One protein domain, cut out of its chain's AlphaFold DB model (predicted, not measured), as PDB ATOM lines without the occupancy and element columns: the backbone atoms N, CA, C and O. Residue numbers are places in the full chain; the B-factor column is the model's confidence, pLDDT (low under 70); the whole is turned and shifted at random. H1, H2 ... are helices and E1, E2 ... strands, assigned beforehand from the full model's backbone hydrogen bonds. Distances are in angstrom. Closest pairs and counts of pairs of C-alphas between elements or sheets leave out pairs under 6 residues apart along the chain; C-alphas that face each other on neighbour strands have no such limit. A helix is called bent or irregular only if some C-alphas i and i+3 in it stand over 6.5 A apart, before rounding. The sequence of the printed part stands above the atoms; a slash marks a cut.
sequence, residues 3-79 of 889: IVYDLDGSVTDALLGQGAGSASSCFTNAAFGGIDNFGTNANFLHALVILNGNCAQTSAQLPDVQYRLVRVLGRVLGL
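Overview. This is residues 3 to 79 of the 889 residues of the protein "IPT/TIG domain-containing protein" of Acidobacteria bacterium 13_1_40CM_4_58_4 (UniProt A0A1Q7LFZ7). A narrow sheet of three strands makes the middle layer, with the long helix H3 covering one face along E2 and the short helix H1 on the other face; H2 only grazes the sheet, near the start of E2 and the end of E3. E2 and E3 form a long hairpin, and its turn, residues 39 to 43, makes one end of the long axis, beyond the helices. The printed part has 77 residues, with three named helices and three named strands in the order E1, H1, H2, E2, E3, H3; the sheet runs E1, E3, E2 and is mixed, and the class is mixed, helices and strands. The whole is compact, with a radius of gyration of the C-alphas of 13.1 A, yet elongated in outline, with spans of 42 by 25 by 16 A.

Along the chain. The inner strand of the sheet is E3, residues 44 to 52, 24.6 A from first to last C-alpha. E2, residues 31 to 38, measures 21.4 A. E1, residues 3 to 6, is shorter at 9.5 A and begins at C-alpha 3, at (103.657, 162.727, 11.299). The longest helix is H3, residues 62 to 76, 20.6 A long, from C-alpha 62 at (93.262, 157.898, 23.103) to C-alpha 76 at (111.903, 165.704, 18.954). H1 holds residues 10 to 16 and measures 10.0 A. H2 holds residues 23 to 29 and measures 9.0 A; it is irregular, with C-alphas 24 and 27 standing 7.6 A apart.

Arrangement. E3 and E2 are antiparallel neighbours and a hairpin, with 163 degrees between their directions. Across this pair N 50 and O 32 are 2.8 A apart and N 34 and O 48 are 2.9 A apart, both within hydrogen-bond range. E1 is the parallel neighbour of E3, at 25 degrees; N 4 and O 49, and N 51 and O 4, are within hydrogen-bond range at 2.8 A each. E1 and E2 are the edge strands. The sheet and its helices make three layers, with helices on both faces of the sheet: H3 on one face and H1 on the other. H3 is on the sheet at a height over the sheet of 8.0 A. It lies over E2 and runs along the strands, its line standing at 13 degrees to that of E2 on the local plane. The closest C-alphas of E2 and H3 are those of Ala 31 and Leu 69, 5.3 A apart. H1 is on the sheet, on the opposite face, at a height over the sheet of 9.4 A. It lies over E3, but only just: 4 of its 7 C-alphas fall on E3 and 2 on E1. It runs slantwise to the strands, at 54 degrees to E3 on the local plane; the closest C-alphas of H1 and E3 are those of Thr 12 and Asn 52, 6.7 A apart. H2 only grazes the sheet. H2 and H3 are close but not clearly touching, with the C-alphas of Phe 27 and Asp 64 closest at 7.6 A; they run the same way at a shallow tilt of 32 degrees, only just short of steep. H1 and H3 are apart. In H1 and H3 every O i to N i+4 pair is within hydrogen-bond range; in H2 1 of 3 is, beside 2 of 4 O i to N i+3 pairs.

Size, cuts and confidence. The two C-alphas farthest apart are those of Asn 41 and Ala 60, at 43.5 A. The printed part has no cut. No link is long: E1 to H1, H2 to E2 and E2 to E3 are tight, and H1 to H2 and E3 to H3 are short. The mean pLDDT of the printed part is 89.9, and residue 42 is the one printed residue under 70.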
ATOM      1  N   ILE A   3     104.463 163.639  10.479       92.94
ATOM      2  CA  ILE A   3     103.657 162.727  11.299       92.94
ATOM      3  C   ILE A   3     102.894 161.807  10.348       92.94
ATOM      4  O   ILE A   3     102.160 162.291   9.486       92.94
ATOM      5  N   VAL A   4     103.072 160.497  10.501       94.44
ATOM      6  CA  VAL A   4     102.376 159.470   9.720       94.44
ATOM      7  C   VAL A   4     101.362 158.782  10.619       94.44
ATOM      8  O   VAL A   4     101.715 158.241  11.664       94.44
ATOM      9  N   TYR A   5     100.101 158.793  10.200       95.19
ATOM     10  CA  TYR A   5      99.060 157.981  10.814       95.19
ATOM     11  C   TYR A   5      98.975 156.642  10.076       95.19
ATOM     12  O   TYR A   5      98.505 156.576   8.941       95.19
ATOM     13  N   ASP A   6      99.482 155.596  10.716       96.00
ATOM     14  CA  ASP A   6      99.547 154.233  10.202       96.00
ATOM     15  C   ASP A   6      98.223 153.515  10.472       96.00
ATOM     16  O   ASP A   6      98.055 152.867  11.502       96.00
ATOM     17  N   LEU A   7      97.250 153.706   9.579       94.44
ATOM     18  CA  LEU A   7      95.854 153.311   9.794       94.44
ATOM     19  C   LEU A   7      95.683 151.838  10.209       94.44
ATOM     20  O   LEU A   7      94.816 151.559  11.036       94.44
ATOM     21  N   ASP A   8      96.472 150.927   9.634       93.81
ATOM     22  CA  ASP A   8      96.333 149.473   9.792       93.81
ATOM     23  C   ASP A   8      97.524 148.788  10.487       93.81
ATOM     24  O   ASP A   8      97.493 147.572  10.692       93.81
ATOM     25  N   GLY A   9      98.547 149.542  10.901       93.56
ATOM     26  CA  GLY A   9      99.737 149.012  11.576       93.56
ATOM     27  C   GLY A   9     100.829 148.497  10.629       93.56
ATOM     28  O   GLY A   9     101.869 148.030  11.101       93.56
ATOM     29  N   SER A  10     100.623 148.558   9.308       96.12
ATOM     30  CA  SER A  10     101.557 148.001   8.322       96.12
ATOM     31  C   SER A  10     102.877 148.774   8.235       96.12
ATOM     32  O   SER A  10     103.933 148.167   8.035       96.12
ATOM     33  N   VAL A  11     102.856 150.096   8.435       95.38
ATOM     34  CA  VAL A  11     104.082 150.914   8.486       95.38
ATOM     35  C   VAL A  11     104.884 150.581   9.744       95.38
ATOM     36  O   VAL A  11     106.109 150.479   9.700       95.38
ATOM     37  N   THR A  12     104.195 150.355  10.859       95.06
ATOM     38  CA  THR A  12     104.793 149.951  12.131       95.06
ATOM     39  C   THR A  12     105.462 148.586  12.011       95.06
ATOM     40  O   THR A  12     106.616 148.443  12.415       95.06
ATOM     41  N   ASP A  13     104.800 147.610  11.385       95.56
ATOM     42  CA  ASP A  13     105.388 146.294  11.108       95.56
ATOM     43  C   ASP A  13     106.610 146.380  10.182       95.56
ATOM     44  O   ASP A  13     107.582 145.642  10.355       95.56
ATOM     45  N   ALA A  14     106.588 147.288   9.204       95.62
ATOM     46  CA  ALA A  14     107.710 147.492   8.295       95.62
ATOM     47  C   ALA A  14     108.942 148.091   8.995       95.62
ATOM     48  O   ALA A  14     110.067 147.739   8.647       95.62
ATOM     49  N   LEU A  15     108.742 148.987   9.969       92.31
ATOM     50  CA  LEU A  15     109.831 149.683  10.664       92.31
ATOM     51  C   LEU A  15     110.369 148.922  11.880       92.31
ATOM     52  O   LEU A  15     111.570 148.959  12.134       92.31
ATOM     53  N   LEU A  16     109.496 148.261  12.644       93.69
ATOM     54  CA  LEU A  16     109.843 147.623  13.920       93.69
ATOM     55  C   LEU A  16     109.802 146.087  13.869       93.69
ATOM     56  O   LEU A  16     110.193 145.433  14.835       93.69
ATOM     57  N   GLY A  17     109.366 145.509  12.748       95.06
ATOM     58  CA  GLY A  17     109.235 144.068  12.551       95.06
ATOM     59  C   GLY A  17     107.794 143.569  12.675       95.06
ATOM     60  O   GLY A  17     106.932 144.201  13.278       95.06
ATOM     61  N   GLN A  18     107.538 142.396  12.092       95.00
ATOM     62  CA  GLN A  18     106.206 141.787  12.031       95.00
ATOM     63  C   GLN A  18     105.575 141.609  13.425       95.00
ATOM     64  O   GLN A  18     106.181 141.009  14.312       95.00
ATOM     65  N   GLY A  19     104.338 142.085  13.593       90.94
ATOM     66  CA  GLY A  19     103.574 142.028  14.844       90.94
ATOM     67  C   GLY A  19     103.722 143.271  15.732       90.94
ATOM     68  O   GLY A  19     102.990 143.415  16.718       90.94
ATOM     69  N   ALA A  20     104.616 144.201  15.390       94.06
ATOM     70  CA  ALA A  20     104.780 145.463  16.101       94.06
ATOM     71  C   ALA A  20     103.573 146.405  15.932       94.06
ATOM     72  O   ALA A  20     103.280 147.175  16.848       94.06
ATOM     73  N   GLY A  21     102.864 146.319  14.804       92.94
ATOM     74  CA  GLY A  21     101.651 147.074  14.492       92.94
ATOM     75  C   GLY A  21     100.383 146.548  15.175       92.94
ATOM     76  O   GLY A  21      99.354 147.224  15.160       92.94
ATOM     77  N   SER A  22     100.438 145.370  15.806       93.62
ATOM     78  CA  SER A  22      99.298 144.750  16.493       93.62
ATOM     79  C   SER A  22      98.770 145.600  17.655       93.62
ATOM     80  O   SER A  22      99.537 146.225  18.388       93.62
ATOM     81  N   ALA A  23      97.458 145.519  17.913       88.56
ATOM     82  CA  ALA A  23      96.821 146.136  19.077       88.56
ATOM     83  C   ALA A  23      97.414 145.662  20.425       88.56
ATOM     84  O   ALA A  23      97.381 146.388  21.417       88.56
ATOM     85  N   SER A  24      98.003 144.461  20.472       88.62
ATOM     86  CA  SER A  24      98.710 143.948  21.658       88.62
ATOM     87  C   SER A  24      99.995 144.716  21.982       88.62
ATOM     88  O   SER A  24     100.468 144.670  23.113       88.62
ATOM     89  N   SER A  25     100.559 145.416  20.999       90.06
ATOM     90  CA  SER A  25     101.836 146.128  21.098       90.06
ATOM     91  C   SER A  25     101.650 147.622  21.396       90.06
ATOM     92  O   SER A  25     102.628 148.364  21.480       90.06
ATOM     93  N   CYS A  26     100.408 148.079  21.601       89.31
ATOM     94  CA  CYS A  26     100.080 149.493  21.790       89.31
ATOM     95  C   CYS A  26     100.739 150.143  23.002       89.31
ATOM     96  O   CYS A  26     101.019 151.338  22.962       89.31
ATOM     97  N   PHE A  27     101.044 149.376  24.050       87.12
ATOM     98  CA  PHE A  27     101.760 149.915  25.204       87.12
ATOM     99  C   PHE A  27     103.086 150.572  24.804       87.12
ATOM    100  O   PHE A  27     103.395 151.650  25.307       87.12
ATOM    101  N   THR A  28     103.829 149.959  23.880       86.06
ATOM    102  CA  THR A  28     105.143 150.441  23.428       86.06
ATOM    103  C   THR A  28     105.047 151.208  22.107       86.06
ATOM    104  O   THR A  28     105.745 152.200  21.925       86.06
ATOM    105  N   ASN A  29     104.150 150.791  21.205       92.00
ATOM    106  CA  ASN A  29     104.161 151.207  19.798       92.00
ATOM    107  C   ASN A  29     102.980 152.112  19.399       92.00
ATOM    108  O   ASN A  29     102.765 152.331  18.210       92.00
ATOM    109  N   ALA A  30     102.196 152.641  20.349       92.62
ATOM    110  CA  ALA A  30     101.085 153.552  20.035       92.62
ATOM    111  C   ALA A  30     101.543 154.849  19.341       92.62
ATOM    112  O   ALA A  30     100.882 155.325  18.418       92.62
ATOM    113  N   ALA A  31     102.683 155.397  19.766       94.31
ATOM    114  CA  ALA A  31     103.382 156.480  19.088       94.31
ATOM    115  C   ALA A  31     104.889 156.276  19.257       94.31
ATOM    116  O   ALA A  31     105.359 156.075  20.377       94.31
ATOM    117  N   PHE A  32     105.645 156.329  18.164       92.88
ATOM    118  CA  PHE A  32     107.099 156.154  18.176       92.88
ATOM    119  C   PHE A  32     107.754 156.953  17.043       92.88
ATOM    120  O   PHE A  32     107.076 157.562  16.215       92.88
ATOM    121  N   GLY A  33     109.083 156.976  17.021       90.75
ATOM    122  CA  GLY A  33     109.876 157.761  16.079       90.75
ATOM    123  C   GLY A  33     110.782 158.736  16.817       90.75
ATOM    124  O   GLY A  33     111.169 158.491  17.960       90.75
ATOM    125  N   GLY A  34     111.131 159.840  16.169       89.75
ATOM    126  CA  GLY A  34     112.040 160.830  16.727       89.75
ATOM    127  C   GLY A  34     112.796 161.593  15.652       89.75
ATOM    128  O   GLY A  34     112.351 161.704  14.508       89.75
ATOM    129  N   ILE A  35     113.944 162.137  16.045       86.00
ATOM    130  CA  ILE A  35     114.877 162.793  15.131       86.00
ATOM    131  C   ILE A  35     115.508 161.717  14.245       86.00
ATOM    132  O   ILE A  35     116.084 160.763  14.762       86.00
ATOM    133  N   ASP A  36     115.379 161.856  12.927       81.69
ATOM    134  CA  ASP A  36     115.913 160.897  11.951       81.69
ATOM    135  C   ASP A  36     117.203 161.402  11.288       81.69
ATOM    136  O   ASP A  36     118.012 160.597  10.829       81.69
ATOM    137  N   ASN A  37     117.421 162.722  11.252       79.69
ATOM    138  CA  ASN A  37     118.570 163.309  10.584       79.69
ATOM    139  C   ASN A  37     119.025 164.633  11.216       79.69
ATOM    140  O   ASN A  37     118.239 165.569  11.409       79.69
ATOM    141  N   PHE A  38     120.335 164.732  11.430       76.88
ATOM    142  CA  PHE A  38     121.048 165.966  11.739       76.88
ATOM    143  C   PHE A  38     121.985 166.306  10.581       76.88
ATOM    144  O   PHE A  38     122.589 165.428   9.969       76.88
ATOM    145  N   GLY A  39     122.124 167.592  10.274       74.50
ATOM    146  CA  GLY A  39     123.096 168.043   9.284       74.50
ATOM    147  C   GLY A  39     124.524 167.877   9.794       74.50
ATOM    148  O   GLY A  39     124.760 167.786  10.995       74.50
ATOM    149  N   THR A  40     125.498 167.949   8.889       71.88
ATOM    150  CA  THR A  40     126.936 167.903   9.225       71.88
ATOM    151  C   THR A  40     127.385 169.013  10.181       71.88
ATOM    152  O   THR A  40     128.442 168.908  10.785       71.88
ATOM    153  N   ASN A  41     126.576 170.065  10.335       73.69
ATOM    154  CA  ASN A  41     126.811 171.175  11.259       73.69
ATOM    155  C   ASN A  41     125.996 171.031  12.562       73.69
ATOM    156  O   ASN A  41     125.683 172.037  13.189       73.69
ATOM    157  N   ALA A  42     125.563 169.812  12.910       67.06
ATOM    158  CA  ALA A  42     124.747 169.481  14.086       67.06
ATOM    159  C   ALA A  42     123.374 170.187  14.174       67.06
ATOM    160  O   ALA A  42     122.726 170.185  15.219       67.06
ATOM    161  N   ASN A  43     122.880 170.750  13.067       77.38
ATOM    162  CA  ASN A  43     121.542 171.336  13.013       77.38
ATOM    163  C   ASN A  43     120.478 170.256  12.809       77.38
ATOM    164  O   ASN A  43     120.638 169.364  11.972       77.38
ATOM    165  N   PHE A  44     119.366 170.382  13.529       81.94
ATOM    166  CA  PHE A  44     118.174 169.568  13.318       81.94
ATOM    167  C   PHE A  44     117.648 169.749  11.886       81.94
ATOM    168  O   PHE A  44     117.350 170.874  11.476       81.94
ATOM    169  N   LEU A  45     117.534 168.655  11.126       85.00
ATOM    170  CA  LEU A  45     116.995 168.689   9.763       85.00
ATOM    171  C   LEU A  45     115.583 168.115   9.718       85.00
ATOM    172  O   LEU A  45     114.655 168.782   9.258       85.00
ATOM    173  N   HIS A  46     115.416 166.875  10.168       89.56
ATOM    174  CA  HIS A  46     114.175 166.130  10.014       89.56
ATOM    175  C   HIS A  46     113.828 165.345  11.293       89.56
ATOM    176  O   HIS A  46     114.663 165.061  12.150       89.56
ATOM    177  N   ALA A  47     112.536 165.052  11.427       91.94
ATOM    178  CA  ALA A  47     111.999 164.124  12.413       91.94
ATOM    179  C   ALA A  47     110.785 163.428  11.809       91.94
ATOM    180  O   ALA A  47     109.984 164.080  11.119       91.94
ATOM    181  N   LEU A  48     110.630 162.150  12.134       93.25
ATOM    182  CA  LEU A  48     109.518 161.304  11.727       93.25
ATOM    183  C   LEU A  48     108.837 160.741  12.974       93.25
ATOM    184  O   LEU A  48     109.490 160.136  13.820       93.25
ATOM    185  N   VAL A  49     107.524 160.929  13.073       95.38
ATOM    186  CA  VAL A  49     106.690 160.359  14.137       95.38
ATOM    187  C   VAL A  49     105.615 159.488  13.502       95.38
ATOM    188  O   VAL A  49     104.922 159.930  12.586       95.38
ATOM    189  N   ILE A  50     105.471 158.261  13.989       95.69
ATOM    190  CA  ILE A  50     104.467 157.296  13.543       95.69
ATOM    191  C   ILE A  50     103.427 157.126  14.649       95.69
ATOM    192  O   ILE A  50     103.776 156.918  15.812       95.69
ATOM    193  N   LEU A  51     102.153 157.206  14.276       96.19
ATOM    194  CA  LEU A  51     101.007 156.902  15.126       96.19
ATOM    195  C   LEU A  51     100.371 155.604  14.643       96.19
ATOM    196  O   LEU A  51      99.852 155.568  13.527       96.19
ATOM    197  N   ASN A  52     100.384 154.561  15.471       95.62
ATOM    198  CA  ASN A  52      99.763 153.288  15.122       95.62
ATOM    199  C   ASN A  52      98.235 153.389  15.267       95.62
ATOM    200  O   ASN A  52      97.696 153.477  16.373       95.62
ATOM    201  N   GLY A  53      97.529 153.346  14.141       94.06
ATOM    202  CA  GLY A  53      96.076 153.438  14.055       94.06
ATOM    203  C   GLY A  53      95.355 152.309  14.787       94.06
ATOM    204  O   GLY A  53      94.299 152.555  15.372       94.06
ATOM    205  N   ASN A  54      95.935 151.105  14.885       94.31
ATOM    206  CA  ASN A  54      95.359 149.998  15.668       94.31
ATOM    207  C   ASN A  54      95.276 150.313  17.175       94.31
ATOM    208  O   ASN A  54      94.506 149.680  17.901       94.31
ATOM    209  N   CYS A  55      96.015 151.325  17.638       93.19
ATOM    210  CA  CYS A  55      96.013 151.807  19.016       93.19
ATOM    211  C   CYS A  55      95.054 152.973  19.264       93.19
ATOM    212  O   CYS A  55      94.939 153.418  20.399       93.19
ATOM    213  N   ALA A  56      94.355 153.467  18.240       92.12
ATOM    214  CA  ALA A  56      93.469 154.630  18.325       92.12
ATOM    215  C   ALA A  56      92.046 154.337  17.803       92.12
ATOM    216  O   ALA A  56      91.348 155.238  17.342       92.12
ATOM    217  N   GLN A  57      91.603 153.076  17.867       90.94
ATOM    218  CA  GLN A  57      90.315 152.626  17.315       90.94
ATOM    219  C   GLN A  57      89.107 153.081  18.149       90.94
ATOM    220  O   GLN A  57      87.996 153.205  17.636       90.94
ATOM    221  N   THR A  58      89.305 153.327  19.446       89.81
ATOM    222  CA  THR A  58      88.253 153.746  20.380       89.81
ATOM    223  C   THR A  58      88.705 154.927  21.233       89.81
ATOM    224  O   THR A  58      89.889 155.090  21.528       89.81
ATOM    225  N   SER A  59      87.748 155.728  21.712       87.00
ATOM    226  CA  SER A  59      88.036 156.869  22.593       87.00
ATOM    227  C   SER A  59      88.725 156.471  23.903       87.00
ATOM    228  O   SER A  59      89.432 157.286  24.484       87.00
ATOM    229  N   ALA A  60      88.550 155.225  24.356       85.25
ATOM    230  CA  ALA A  60      89.190 154.698  25.560       85.25
ATOM    231  C   ALA A  60      90.708 154.498  25.407       85.25
ATOM    232  O   ALA A  60      91.411 154.475  26.410       85.25
ATOM    233  N   GLN A  61      91.215 154.369  24.176       86.81
ATOM    234  CA  GLN A  61      92.644 154.177  23.902       86.81
ATOM    235  C   GLN A  61      93.393 155.501  23.680       86.81
ATOM    236  O   GLN A  61      94.618 155.551  23.774       86.81
ATOM    237  N   LEU A  62      92.668 156.594  23.407       87.50
ATOM    238  CA  LEU A  62      93.262 157.898  23.103       87.50
ATOM    239  C   LEU A  62      94.172 158.461  24.208       87.50
ATOM    240  O   LEU A  62      95.198 159.025  23.833       87.50
ATOM    241  N   PRO A  63      93.883 158.310  25.518       87.31
ATOM    242  CA  PRO A  63      94.782 158.808  26.562       87.31
ATOM    243  C   PRO A  63      96.199 158.220  26.477       87.31
ATOM    244  O   PRO A  63      97.177 158.950  26.625       87.31
ATOM    245  N   ASP A  64      96.322 156.926  26.167       87.38
ATOM    246  CA  ASP A  64      97.621 156.254  26.039       87.38
ATOM    247  C   ASP A  64      98.371 156.743  24.795       87.38
ATOM    248  O   ASP A  64      99.563 157.046  24.858       87.38
ATOM    249  N   VAL A  65      97.664 156.888  23.667       91.06
ATOM    250  CA  VAL A  65      98.232 157.433  22.423       91.06
ATOM    251  C   VAL A  65      98.705 158.874  22.631       91.06
ATOM    252  O   VAL A  65      99.808 159.220  22.211       91.06
ATOM    253  N   GLN A  66      97.902 159.708  23.301       91.12
ATOM    254  CA  GLN A  66      98.239 161.099  23.613       91.12
ATOM    255  C   GLN A  66      99.481 161.183  24.495       91.12
ATOM    256  O   GLN A  66     100.428 161.882  24.141       91.12
ATOM    257  N   TYR A  67      99.518 160.423  25.589       91.81
ATOM    258  CA  TYR A  67     100.670 160.355  26.483       91.81
ATOM    259  C   TYR A  67     101.966 159.985  25.744       91.81
ATOM    260  O   TYR A  67     102.981 160.678  25.859       91.81
ATOM    261  N   ARG A  68     101.930 158.919  24.932       91.56
ATOM    262  CA  ARG A  68     103.087 158.470  24.143       91.56
ATOM    263  C   ARG A  68     103.507 159.520  23.119       91.56
ATOM    264  O   ARG A  68     104.696 159.808  22.996       91.56
ATOM    265  N   LEU A  69     102.544 160.131  22.429       92.94
ATOM    266  CA  LEU A  69     102.811 161.178  21.449       92.94
ATOM    267  C   LEU A  69     103.481 162.399  22.089       92.94
ATOM    268  O   LEU A  69     104.470 162.885  21.543       92.94
ATOM    269  N   VAL A  70     103.002 162.877  23.243       93.06
ATOM    270  CA  VAL A  70     103.614 164.027  23.935       93.06
ATOM    271  C   VAL A  70     105.080 163.741  24.267       93.06
ATOM    272  O   VAL A  70     105.927 164.599  24.024       93.06
ATOM    273  N   ARG A  71     105.413 162.530  24.727       92.50
ATOM    274  CA  ARG A  71     106.802 162.143  25.030       92.50
ATOM    275  C   ARG A  71     107.676 162.065  23.784       92.50
ATOM    276  O   ARG A  71     108.787 162.594  23.789       92.50
ATOM    277  N   VAL A  72     107.178 161.473  22.696       92.50
ATOM    278  CA  VAL A  72     107.902 161.435  21.411       92.50
ATOM    279  C   VAL A  72     108.151 162.852  20.889       92.50
ATOM    280  O   VAL A  72     109.267 163.168  20.479       92.50
ATOM    281  N   LEU A  73     107.153 163.738  20.957       92.75
ATOM    282  CA  LEU A  73     107.316 165.142  20.572       92.75
ATOM    283  C   LEU A  73     108.289 165.883  21.496       92.75
ATOM    284  O   LEU A  73     109.096 166.666  21.005       92.75
ATOM    285  N   GLY A  74     108.274 165.601  22.802       91.81
ATOM    286  CA  GLY A  74     109.267 166.103  23.753       91.81
ATOM    287  C   GLY A  74     110.693 165.744  23.328       91.81
ATOM    288  O   GLY A  74     111.541 166.630  23.226       91.81
ATOM    289  N   ARG A  75     110.938 164.476  22.962       89.06
ATOM    290  CA  ARG A  75     112.235 164.025  22.420       89.06
ATOM    291  C   ARG A  75     112.616 164.748  21.127       89.06
ATOM    292  O   ARG A  75     113.770 165.132  20.976       89.06
ATOM    293  N   VAL A  76     111.668 164.952  20.206       89.94
ATOM    294  CA  VAL A  76     111.903 165.704  18.954       89.94
ATOM    295  C   VAL A  76     112.284 167.158  19.234       89.94
ATOM    296  O   VAL A  76     113.127 167.713  18.537       89.94
ATOM    297  N   LEU A  77     111.695 167.766  20.264       88.75
ATOM    298  CA  LEU A  77     112.018 169.124  20.701       88.75
ATOM    299  C   LEU A  77     113.349 169.214  21.464       88.75
ATOM    300  O   LEU A  77     113.808 170.326  21.718       88.75
ATOM    301  N   GLY A  78     113.984 168.087  21.792       84.25
ATOM    302  CA  GLY A  78     115.271 168.037  22.487       84.25
ATOM    303  C   GLY A  78     115.170 167.915  24.008       84.25
ATOM    304  O   GLY A  78     116.176 168.103  24.688       84.25
ATOM    305  N   LEU A  79     113.990 167.607  24.560       88.62
ATOM    306  CA  LEU A  79     113.874 167.280  25.982       88.62
ATOM    307  C   LEU A  79     114.497 165.908  26.228       88.62
ATOM    308  O   LEU A  79     114.187 164.937  25.529       88.62
TER     309      LEU A  79